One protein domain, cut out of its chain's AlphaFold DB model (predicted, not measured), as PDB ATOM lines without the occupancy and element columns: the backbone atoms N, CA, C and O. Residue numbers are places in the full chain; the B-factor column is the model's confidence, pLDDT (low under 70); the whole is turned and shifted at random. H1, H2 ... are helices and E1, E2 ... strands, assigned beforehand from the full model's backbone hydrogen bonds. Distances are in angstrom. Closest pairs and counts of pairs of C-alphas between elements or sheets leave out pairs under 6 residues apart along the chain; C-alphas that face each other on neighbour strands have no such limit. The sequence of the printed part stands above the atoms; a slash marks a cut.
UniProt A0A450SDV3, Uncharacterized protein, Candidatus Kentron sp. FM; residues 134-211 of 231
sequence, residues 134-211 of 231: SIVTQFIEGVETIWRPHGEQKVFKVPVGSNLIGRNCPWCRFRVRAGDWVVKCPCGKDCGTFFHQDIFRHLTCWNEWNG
ATOM      1  N   SER A 134     187.067 206.117 200.284       92.12
ATOM      2  CA  SER A 134     186.112 206.824 199.427       92.12
ATOM      3  C   SER A 134     186.692 208.063 198.739       92.12
ATOM      4  O   SER A 134     186.350 208.331 197.591       92.12
ATOM      5  N   ILE A 135     187.559 208.826 199.416       91.56
ATOM      6  CA  ILE A 135     188.211 210.007 198.827       91.56
ATOM      7  C   ILE A 135     189.246 209.563 197.795       91.56
ATOM      8  O   ILE A 135     189.336 210.162 196.727       91.56
ATOM      9  N   VAL A 136     190.000 208.499 198.089       86.94
ATOM     10  CA  VAL A 136     190.972 207.929 197.147       86.94
ATOM     11  C   VAL A 136     190.265 207.422 195.892       86.94
ATOM     12  O   VAL A 136     190.687 207.760 194.789       86.94
ATOM     13  N   THR A 137     189.163 206.685 196.039       86.56
ATOM     14  CA  THR A 137     188.355 206.201 194.911       86.56
ATOM     15  C   THR A 137     187.808 207.356 194.076       86.56
ATOM     16  O   THR A 137     188.023 207.368 192.870       86.56
ATOM     17  N   GLN A 138     187.184 208.365 194.696       90.75
ATOM     18  CA  GLN A 138     186.662 209.538 193.978       90.75
ATOM     19  C   GLN A 138     187.761 210.318 193.252       90.75
ATOM     20  O   GLN A 138     187.552 210.798 192.139       90.75
ATOM     21  N   PHE A 139     188.938 210.447 193.869       90.00
ATOM     22  CA  PHE A 139     190.086 211.079 193.234       90.00
ATOM     23  C   PHE A 139     190.539 210.283 192.009       90.00
ATOM     24  O   PHE A 139     190.677 210.866 190.939       90.00
ATOM     25  N   ILE A 140     190.712 208.962 192.134       85.00
ATOM     26  CA  ILE A 140     191.105 208.099 191.012       85.00
ATOM     27  C   ILE A 140     190.067 208.168 189.887       85.00
ATOM     28  O   ILE A 140     190.447 208.390 188.744       85.00
ATOM     29  N   GLU A 141     188.772 208.077 190.195       86.88
ATOM     30  CA  GLU A 141     187.697 208.219 189.204       86.88
ATOM     31  C   GLU A 141     187.736 209.594 188.509       86.88
ATOM     32  O   GLU A 141     187.609 209.692 187.286       86.88
ATOM     33  N   GLY A 142     187.962 210.676 189.260       89.56
ATOM     34  CA  GLY A 142     188.126 212.025 188.710       89.56
ATOM     35  C   GLY A 142     189.342 212.146 187.786       89.56
ATOM     36  O   GLY A 142     189.273 212.748 186.715       89.56
ATOM     37  N   VAL A 143     190.454 211.522 188.164       86.69
ATOM     38  CA  VAL A 143     191.673 211.478 187.356       86.69
ATOM     39  C   VAL A 143     191.440 210.660 186.084       86.69
ATOM     40  O   VAL A 143     191.730 211.145 184.998       86.69
ATOM     41  N   GLU A 144     190.852 209.467 186.169       81.38
ATOM     42  CA  GLU A 144     190.582 208.603 185.009       81.38
ATOM     43  C   GLU A 144     189.551 209.201 184.040       81.38
ATOM     44  O   GLU A 144     189.644 209.014 182.824       81.38
ATOM     45  N   THR A 145     188.571 209.950 184.551       83.88
ATOM     46  CA  THR A 145     187.566 210.612 183.706       83.88
ATOM     47  C   THR A 145     188.158 211.738 182.870       83.88
ATOM     48  O   THR A 145     187.752 211.887 181.714       83.88
ATOM     49  N   ILE A 146     189.120 212.488 183.417       84.38
ATOM     50  CA  ILE A 146     189.807 213.591 182.730       84.38
ATOM     51  C   ILE A 146     190.963 213.064 181.868       84.38
ATOM     52  O   ILE A 146     191.141 213.504 180.733       84.38
ATOM     53  N   TRP A 147     191.732 212.097 182.369       81.25
ATOM     54  CA  TRP A 147     192.944 211.581 181.726       81.25
ATOM     55  C   TRP A 147     192.674 210.368 180.839       81.25
ATOM     56  O   TRP A 147     193.324 209.322 180.923       81.25
ATOM     57  N   ARG A 148     191.710 210.518 179.934       82.50
ATOM     58  CA  ARG A 148     191.450 209.486 178.933       82.50
ATOM     59  C   ARG A 148     192.620 209.403 177.947       82.50
ATOM     60  O   ARG A 148     193.267 210.416 177.653       82.50
ATOM     61  N   PRO A 149     192.930 208.204 177.430       82.69
ATOM     62  CA  PRO A 149     193.773 208.087 176.253       82.69
ATOM     63  C   PRO A 149     193.192 208.943 175.134       82.69
ATOM     64  O   PRO A 149     191.973 209.030 174.997       82.69
ATOM     65  N   HIS A 150     194.048 209.540 174.317       85.44
ATOM     66  CA  HIS A 150     193.603 210.165 173.082       85.44
ATOM     67  C   HIS A 150     192.829 209.134 172.245       85.44
ATOM     68  O   HIS A 150     193.373 208.064 171.973       85.44
ATOM     69  N   GLY A 151     191.594 209.457 171.847       87.25
ATOM     70  CA  GLY A 151     190.705 208.580 171.076       87.25
ATOM     71  C   GLY A 151     189.930 207.551 171.914       87.25
ATOM     72  O   GLY A 151     189.640 207.757 173.089       87.25
ATOM     73  N   GLU A 152     189.560 206.434 171.283       88.88
ATOM     74  CA  GLU A 152     188.767 205.343 171.884       88.88
ATOM     75  C   GLU A 152     189.625 204.111 172.218       88.88
ATOM     76  O   GLU A 152     189.128 203.002 172.436       88.88
ATOM     77  N   GLN A 153     190.948 204.269 172.213       90.56
ATOM     78  CA  GLN A 153     191.857 203.151 172.393       90.56
ATOM     79  C   GLN A 153     191.754 202.577 173.809       90.56
ATOM     80  O   GLN A 153     191.915 203.267 174.815       90.56
ATOM     81  N   LYS A 154     191.547 201.261 173.881       92.69
ATOM     82  CA  LYS A 154     191.492 200.532 175.146       92.69
ATOM     83  C   LYS A 154     192.873 200.480 175.800       92.69
ATOM     84  O   LYS A 154     193.804 199.899 175.238       92.69
ATOM     85  N   VAL A 155     192.969 201.007 177.019       94.06
ATOM     86  CA  VAL A 155     194.114 200.758 177.903       94.06
ATOM     87  C   VAL A 155     193.928 199.419 178.592       94.06
ATOM     88  O   VAL A 155     192.822 199.064 179.006       94.06
ATOM     89  N   PHE A 156     195.008 198.668 178.740       95.56
ATOM     90  CA  PHE A 156     195.002 197.476 179.572       95.56
ATOM     91  C   PHE A 156     196.322 197.328 180.320       95.56
ATOM     92  O   PHE A 156     197.384 197.736 179.847       95.56
ATOM     93  N   LYS A 157     196.236 196.718 181.501       95.88
ATOM     94  CA  LYS A 157     197.387 196.392 182.336       95.88
ATOM     95  C   LYS A 157     198.069 195.126 181.820       95.88
ATOM     96  O   LYS A 157     197.401 194.125 181.555       95.88
ATOM     97  N   VAL A 158     199.390 195.150 181.681       95.94
ATOM     98  CA  VAL A 158     200.171 194.020 181.161       95.94
ATOM     99  C   VAL A 158     200.286 192.927 182.231       95.94
ATOM    100  O   VAL A 158     200.880 193.171 183.284       95.94
ATOM    101  N   PRO A 159     199.756 191.711 182.006       95.38
ATOM    102  CA  PRO A 159     199.857 190.641 182.991       95.38
ATOM    103  C   PRO A 159     201.281 190.077 183.060       95.38
ATOM    104  O   PRO A 159     202.036 190.110 182.083       95.38
ATOM    105  N   VAL A 160     201.639 189.509 184.214       92.06
ATOM    106  CA  VAL A 160     202.889 188.749 184.380       92.06
ATOM    107  C   VAL A 160     202.929 187.609 183.352       92.06
ATOM    108  O   VAL A 160     201.929 186.936 183.125       92.06
ATOM    109  N   GLY A 161     204.080 187.411 182.701       92.62
ATOM    110  CA  GLY A 161     204.257 186.391 181.657       92.62
ATOM    111  C   GLY A 161     203.733 186.779 180.267       92.62
ATOM    112  O   GLY A 161     203.861 185.992 179.333       92.62
ATOM    113  N   SER A 162     203.177 187.984 180.096       95.81
ATOM    114  CA  SER A 162     202.760 188.484 178.782       95.81
ATOM    115  C   SER A 162     203.924 188.539 177.783       95.81
ATOM    116  O   SER A 162     205.027 188.973 178.113       95.81
ATOM    117  N   ASN A 163     203.650 188.213 176.516       96.19
ATOM    118  CA  ASN A 163     204.584 188.379 175.391       96.19
ATOM    119  C   ASN A 163     204.861 189.854 175.016       96.19
ATOM    120  O   ASN A 163     205.624 190.133 174.082       96.19
ATOM    121  N   LEU A 164     204.205 190.798 175.696       96.25
ATOM    122  CA  LEU A 164     204.480 192.228 175.593       96.25
ATOM    123  C   LEU A 164     205.665 192.643 176.459       96.25
ATOM    124  O   LEU A 164     206.333 193.625 176.134       96.25
ATOM    125  N   ILE A 165     205.943 191.893 177.530       95.50
ATOM    126  CA  ILE A 165     207.037 192.198 178.446       95.50
ATOM    127  C   ILE A 165     208.353 192.210 177.668       95.50
ATOM    128  O   ILE A 165     208.684 191.290 176.921       95.50
ATOM    129  N   GLY A 166     209.110 193.286 177.846       94.00
ATOM    130  CA  GLY A 166     210.391 193.504 177.205       94.00
ATOM    131  C   GLY A 166     210.332 194.183 175.837       94.00
ATOM    132  O   GLY A 166     211.402 194.523 175.329       94.00
ATOM    133  N   ARG A 167     209.145 194.411 175.249       95.88
ATOM    134  CA  ARG A 167     208.998 195.210 174.020       95.88
ATOM    135  C   ARG A 167     209.273 196.681 174.308       95.88
ATOM    136  O   ARG A 167     208.881 197.180 175.352       95.88
ATOM    137  N   ASN A 168     209.909 197.392 173.383       96.00
ATOM    138  CA  ASN A 168     210.168 198.822 173.551       96.00
ATOM    139  C   ASN A 168     208.951 199.651 173.140       96.00
ATOM    140  O   ASN A 168     208.415 199.465 172.047       96.00
ATOM    141  N   CYS A 169     208.576 200.621 173.972       96.44
ATOM    142  CA  CYS A 169     207.688 201.695 173.553       96.44
ATOM    143  C   CYS A 169     208.401 202.556 172.490       96.44
ATOM    144  O   CYS A 169     209.545 202.965 172.715       96.44
ATOM    145  N   PRO A 170     207.775 202.858 171.338       95.69
ATOM    146  CA  PRO A 170     208.419 203.638 170.278       95.69
ATOM    147  C   PRO A 170     208.668 205.101 170.677       95.69
ATOM    148  O   PRO A 170     209.532 205.741 170.084       95.69
ATOM    149  N   TRP A 171     207.949 205.608 171.682       95.12
ATOM    150  CA  TRP A 171     208.069 206.977 172.178       95.12
ATOM    151  C   TRP A 171     209.196 207.113 173.210       95.12
ATOM    152  O   TRP A 171     210.289 207.562 172.874       95.12
ATOM    153  N   CYS A 172     208.997 206.632 174.444       93.94
ATOM    154  CA  CYS A 172     209.985 206.789 175.522       93.94
ATOM    155  C   CYS A 172     211.154 205.790 175.469       93.94
ATOM    156  O   CYS A 172     212.079 205.872 176.274       93.94
ATOM    157  N   ARG A 173     211.115 204.804 174.557       93.88
ATOM    158  CA  ARG A 173     212.116 203.725 174.411       93.88
ATOM    159  C   ARG A 173     212.287 202.824 175.634       93.88
ATOM    160  O   ARG A 173     213.153 201.951 175.628       93.88
ATOM    161  N   PHE A 174     211.463 202.981 176.664       94.12
ATOM    162  CA  PHE A 174     211.453 202.062 177.793       94.12
ATOM    163  C   PHE A 174     210.777 200.741 177.412       94.12
ATOM    164  O   PHE A 174     209.883 200.702 176.563       94.12
ATOM    165  N   ARG A 175     211.220 199.655 178.050       95.69
ATOM    166  CA  ARG A 175     210.670 198.309 177.861       95.69
ATOM    167  C   ARG A 175     209.378 198.130 178.641       95.69
ATOM    168  O   ARG A 175     209.369 198.397 179.829       95.69
ATOM    169  N   VAL A 176     208.326 197.623 178.021       96.19
ATOM    170  CA  VAL A 176     207.077 197.278 178.704       96.19
ATOM    171  C   VAL A 176     207.360 196.238 179.792       96.19
ATOM    172  O   VAL A 176     208.015 195.228 179.526       96.19
ATOM    173  N   ARG A 177     206.878 196.475 181.010       95.50
ATOM    174  CA  ARG A 177     207.004 195.556 182.150       95.50
ATOM    175  C   ARG A 177     205.664 194.913 182.483       95.50
ATOM    176  O   ARG A 177     204.613 195.366 182.035       95.50
ATOM    177  N   ALA A 178     205.699 193.855 183.292       94.81
ATOM    178  CA  ALA A 178     204.487 193.405 183.970       94.81
ATOM    179  C   ALA A 178     203.924 194.574 184.783       94.81
ATOM    180  O   ALA A 178     204.703 195.341 185.325       94.81
ATOM    181  N   GLY A 179     202.606 194.721 184.853       93.31
ATOM    182  CA  GLY A 179     201.942 195.772 185.619       93.31
ATOM    183  C   GLY A 179     201.859 197.143 184.945       93.31
ATOM    184  O   GLY A 179     201.012 197.921 185.376       93.31
ATOM    185  N   ASP A 180     202.646 197.412 183.897       95.25
ATOM    186  CA  ASP A 180     202.528 198.655 183.125       95.25
ATOM    187  C   ASP A 180     201.160 198.709 182.419       95.25
ATOM    188  O   ASP A 180     200.643 197.692 181.942       95.25
ATOM    189  N   TRP A 181     200.585 199.904 182.318       95.50
ATOM    190  CA  TRP A 181     199.400 200.162 181.497       95.50
ATOM    191  C   TRP A 181     199.815 200.564 180.084       95.50
ATOM    192  O   TRP A 181     200.662 201.442 179.898       95.50
ATOM    193  N   VAL A 182     199.245 199.905 179.072       97.31
ATOM    194  CA  VAL A 182     199.618 200.121 177.668       97.31
ATOM    195  C   VAL A 182     198.410 200.260 176.748       97.31
ATOM    196  O   VAL A 182     197.323 199.754 177.027       97.31
ATOM    197  N   VAL A 183     198.643 200.912 175.612       96.25
ATOM    198  CA  VAL A 183     197.711 201.052 174.490       96.25
ATOM    199  C   VAL A 183     198.303 200.374 173.254       96.25
ATOM    200  O   VAL A 183     199.474 200.580 172.923       96.25
ATOM    201  N   LYS A 184     197.500 199.558 172.556       96.12
ATOM    202  CA  LYS A 184     197.868 198.978 171.253       96.12
ATOM    203  C   LYS A 184     197.690 200.029 170.153       96.12
ATOM    204  O   LYS A 184     196.658 200.689 170.101       96.12
ATOM    205  N   CYS A 185     198.661 200.139 169.249       94.69
ATOM    206  CA  CYS A 185     198.571 201.032 168.092       94.69
ATOM    207  C   CYS A 185     197.351 200.694 167.195       94.69
ATOM    208  O   CYS A 185     197.198 199.526 166.818       94.69
ATOM    209  N   PRO A 186     196.512 201.681 166.810       94.06
ATOM    210  CA  PRO A 186     195.261 201.457 166.077       94.06
ATOM    211  C   PRO A 186     195.401 201.438 164.542       94.06
ATOM    212  O   PRO A 186     194.402 201.485 163.834       94.06
ATOM    213  N   CYS A 187     196.608 201.336 163.977       92.88
ATOM    214  CA  CYS A 187     196.828 201.457 162.524       92.88
ATOM    215  C   CYS A 187     196.333 200.269 161.667       92.88
ATOM    216  O   CYS A 187     196.715 200.147 160.505       92.88
ATOM    217  N   GLY A 188     195.588 199.314 162.234       86.31
ATOM    218  CA  GLY A 188     194.985 198.176 161.519       86.31
ATOM    219  C   GLY A 188     195.933 197.121 160.934       86.31
ATOM    220  O   GLY A 188     195.495 196.030 160.587       86.31
ATOM    221  N   LYS A 189     197.238 197.394 160.841       88.12
ATOM    222  CA  LYS A 189     198.244 196.506 160.221       88.12
ATOM    223  C   LYS A 189     198.839 195.462 161.171       88.12
ATOM    224  O   LYS A 189     199.903 194.931 160.882       88.12
ATOM    225  N   ASP A 190     198.208 195.237 162.325       89.56
ATOM    226  CA  ASP A 190     198.758 194.456 163.442       89.56
ATOM    227  C   ASP A 190     200.258 194.721 163.675       89.56
ATOM    228  O   ASP A 190     201.070 193.815 163.840       89.56
ATOM    229  N   CYS A 191     200.653 195.998 163.685       93.62
ATOM    230  CA  CYS A 191     202.059 196.411 163.727       93.62
ATOM    231  C   CYS A 191     202.793 196.032 165.030       93.62
ATOM    232  O   CYS A 191     203.945 196.419 165.228       93.62
ATOM    233  N   GLY A 192     202.119 195.350 165.965       93.88
ATOM    234  CA  GLY A 192     202.677 194.872 167.229       93.88
ATOM    235  C   GLY A 192     203.204 195.968 168.158       93.88
ATOM    236  O   GLY A 192     203.930 195.652 169.105       93.88
ATOM    237  N   THR A 193     202.873 197.231 167.878       95.38
ATOM    238  CA  THR A 193     203.378 198.405 168.590       95.38
ATOM    239  C   THR A 193     202.478 198.737 169.773       95.38
ATOM    240  O   THR A 193     201.254 198.792 169.634       95.38
ATOM    241  N   PHE A 194     203.104 198.983 170.922       97.06
ATOM    242  CA  PHE A 194     202.437 199.359 172.162       97.06
ATOM    243  C   PHE A 194     203.070 200.624 172.728       97.06
ATOM    244  O   PHE A 194     204.291 200.794 172.690       97.06
ATOM    245  N   PHE A 195     202.230 201.495 173.265       97.38
ATOM    246  CA  PHE A 195     202.636 202.707 173.959       97.38
ATOM    247  C   PHE A 195     202.327 202.554 175.436       97.38
ATOM    248  O   PHE A 195     201.306 201.960 175.776       97.38
ATOM    249  N   HIS A 196     203.177 203.093 176.306       97.62
ATOM    250  CA  HIS A 196     202.777 203.239 177.699       97.62
ATOM    251  C   HIS A 196     201.663 204.283 177.809       97.62
ATOM    252  O   HIS A 196     201.659 205.283 177.086       97.62
ATOM    253  N   GLN A 197     200.732 204.015 178.711       95.69
ATOM    254  CA  GLN A 197     199.674 204.921 179.127       95.69
ATOM    255  C   GLN A 197     199.427 204.681 180.621       95.69
ATOM    256  O   GLN A 197     198.358 204.242 181.034       95.69
ATOM    257  N   ASP A 198     200.477 204.896 181.413       92.50
ATOM    258  CA  ASP A 198     200.500 204.668 182.856       92.50
ATOM    259  C   ASP A 198     200.725 205.993 183.587       92.50
ATOM    260  O   ASP A 198     201.855 206.468 183.726       92.50
ATOM    261  N   ILE A 199     199.624 206.615 184.012       89.12
ATOM    262  CA  ILE A 199     199.633 207.927 184.669       89.12
ATOM    263  C   ILE A 199     200.371 207.902 186.010       89.12
ATOM    264  O   ILE A 199     201.062 208.860 186.340       89.12
ATOM    265  N   PHE A 200     200.304 206.791 186.746       85.06
ATOM    266  CA  PHE A 200     200.915 206.662 188.071       85.06
ATOM    267  C   PHE A 200     202.439 206.562 188.002       85.06
ATOM    268  O   PHE A 200     203.120 206.714 189.011       85.06
ATOM    269  N   ARG A 201     202.969 206.288 186.807       85.38
ATOM    270  CA  ARG A 201     204.402 206.177 186.522       85.38
ATOM    271  C   ARG A 201     204.913 207.292 185.620       85.38
ATOM    272  O   ARG A 201     206.041 207.205 185.141       85.38
ATOM    273  N   HIS A 202     204.067 208.284 185.335       88.94
ATOM    274  CA  HIS A 202     204.354 209.358 184.385       88.94
ATOM    275  C   HIS A 202     204.770 208.823 182.997       88.94
ATOM    276  O   HIS A 202     205.649 209.366 182.332       88.94
ATOM    277  N   LEU A 203     204.155 207.720 182.550       92.62
ATOM    278  CA  LEU A 203     204.391 207.110 181.239       92.62
ATOM    279  C   LEU A 203     203.171 207.311 180.331       92.62
ATOM    280  O   LEU A 203     202.519 206.352 179.922       92.62
ATOM    281  N   THR A 204     202.867 208.563 179.995       94.69
ATOM    282  CA  THR A 204     201.729 208.983 179.150       94.69
ATOM    283  C   THR A 204     202.067 209.027 177.659       94.69
ATOM    284  O   THR A 204     201.613 209.889 176.909       94.69
ATOM    285  N   CYS A 205     202.877 208.070 177.208       95.81
ATOM    286  CA  CYS A 205     203.488 208.070 175.883       95.81
ATOM    287  C   CYS A 205     202.482 208.090 174.725       95.81
ATOM    288  O   CYS A 205     202.785 208.656 173.680       95.81
ATOM    289  N   TRP A 206     201.313 207.455 174.874       95.31
ATOM    290  CA  TRP A 206     200.266 207.497 173.848       95.31
ATOM    291  C   TRP A 206     199.673 208.903 173.702       95.31
ATOM    292  O   TRP A 206     199.529 209.397 172.584       95.31
ATOM    293  N   ASN A 207     199.378 209.569 174.817       93.00
ATOM    294  CA  ASN A 207     198.848 210.932 174.801       93.00
ATOM    295  C   ASN A 207     199.892 211.943 174.324       93.00
ATOM    296  O   ASN A 207     199.575 212.802 173.511       93.00
ATOM    297  N   GLU A 208     201.140 211.815 174.770       93.25
ATOM    298  CA  GLU A 208     202.239 212.670 174.308       93.25
ATOM    299  C   GLU A 208     202.516 212.498 172.816       93.25
ATOM    300  O   GLU A 208     202.720 213.488 172.118       93.25
ATOM    301  N   TRP A 209     202.477 211.256 172.320       93.19
ATOM    302  CA  TRP A 209     202.603 210.991 170.892       93.19
ATOM    303  C   TRP A 209     201.493 211.683 170.109       93.19
ATOM    304  O   TRP A 209     201.787 212.306 169.105       93.19
ATOM    305  N   ASN A 210     200.234 211.596 170.535       89.81
ATOM    306  CA  ASN A 210     199.132 212.211 169.793       89.81
ATOM    307  C   ASN A 210     199.050 213.737 169.981       89.81
ATOM    308  O   ASN A 210     198.537 214.438 169.113       89.81
ATOM    309  N   GLY A 211     199.580 214.278 171.078       84.31
ATOM    310  CA  GLY A 211     199.507 215.704 171.383       84.31
ATOM    311  C   GLY A 211     198.065 216.220 171.474       84.31
ATOM    312  O   GLY A 211     197.136 215.477 171.782       84.31
TER     313      GLY A 211
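AT A GLANCE: This is residues 134 to 211 of the 231 residues of an uncharacterized protein of Candidatus Kentron sp. FM (UniProt A0A450SDV3). Loops with little regular structure surround a small meander, E1 E2 E3, each strand the antiparallel neighbour of the one before. H2 stands on E3, and residues 134 to 142 of H1 stick out. The printed part has 78 residues, 29 in named elements, mixed class: H1, E1, E2, E3, H2. It is compact, radius of gyration of the C-alphas 12.9 A, spanning 39 by 28 by 19 A.

IN THESE COORDINATES: Find C-alpha 134 at (186.112, 206.824, 199.427); H1 runs 18.4 A to residue 146. E1 is residues 155 to 157, E2 181 to 184, E3 194 to 196. H2, 205 to 210, ends at C-alpha (199.132, 212.211, 169.793).

HOW THE PARTS SIT: Find N 156 and O 182, 3.1 A, in hairpin E1 and E2, and N 183 and O 195, 2.9 A, in hairpin E2 and E3, within hydrogen-bond range, like every helix O i to N i+4 pair. H2 is on the sheet over E3, C-alphas 196 and 205 closest, 5.2 A.

THE WHOLE: Residues 158 to 180 form the long link. The printed part has no cut; no printed residue is under pLDDT 70.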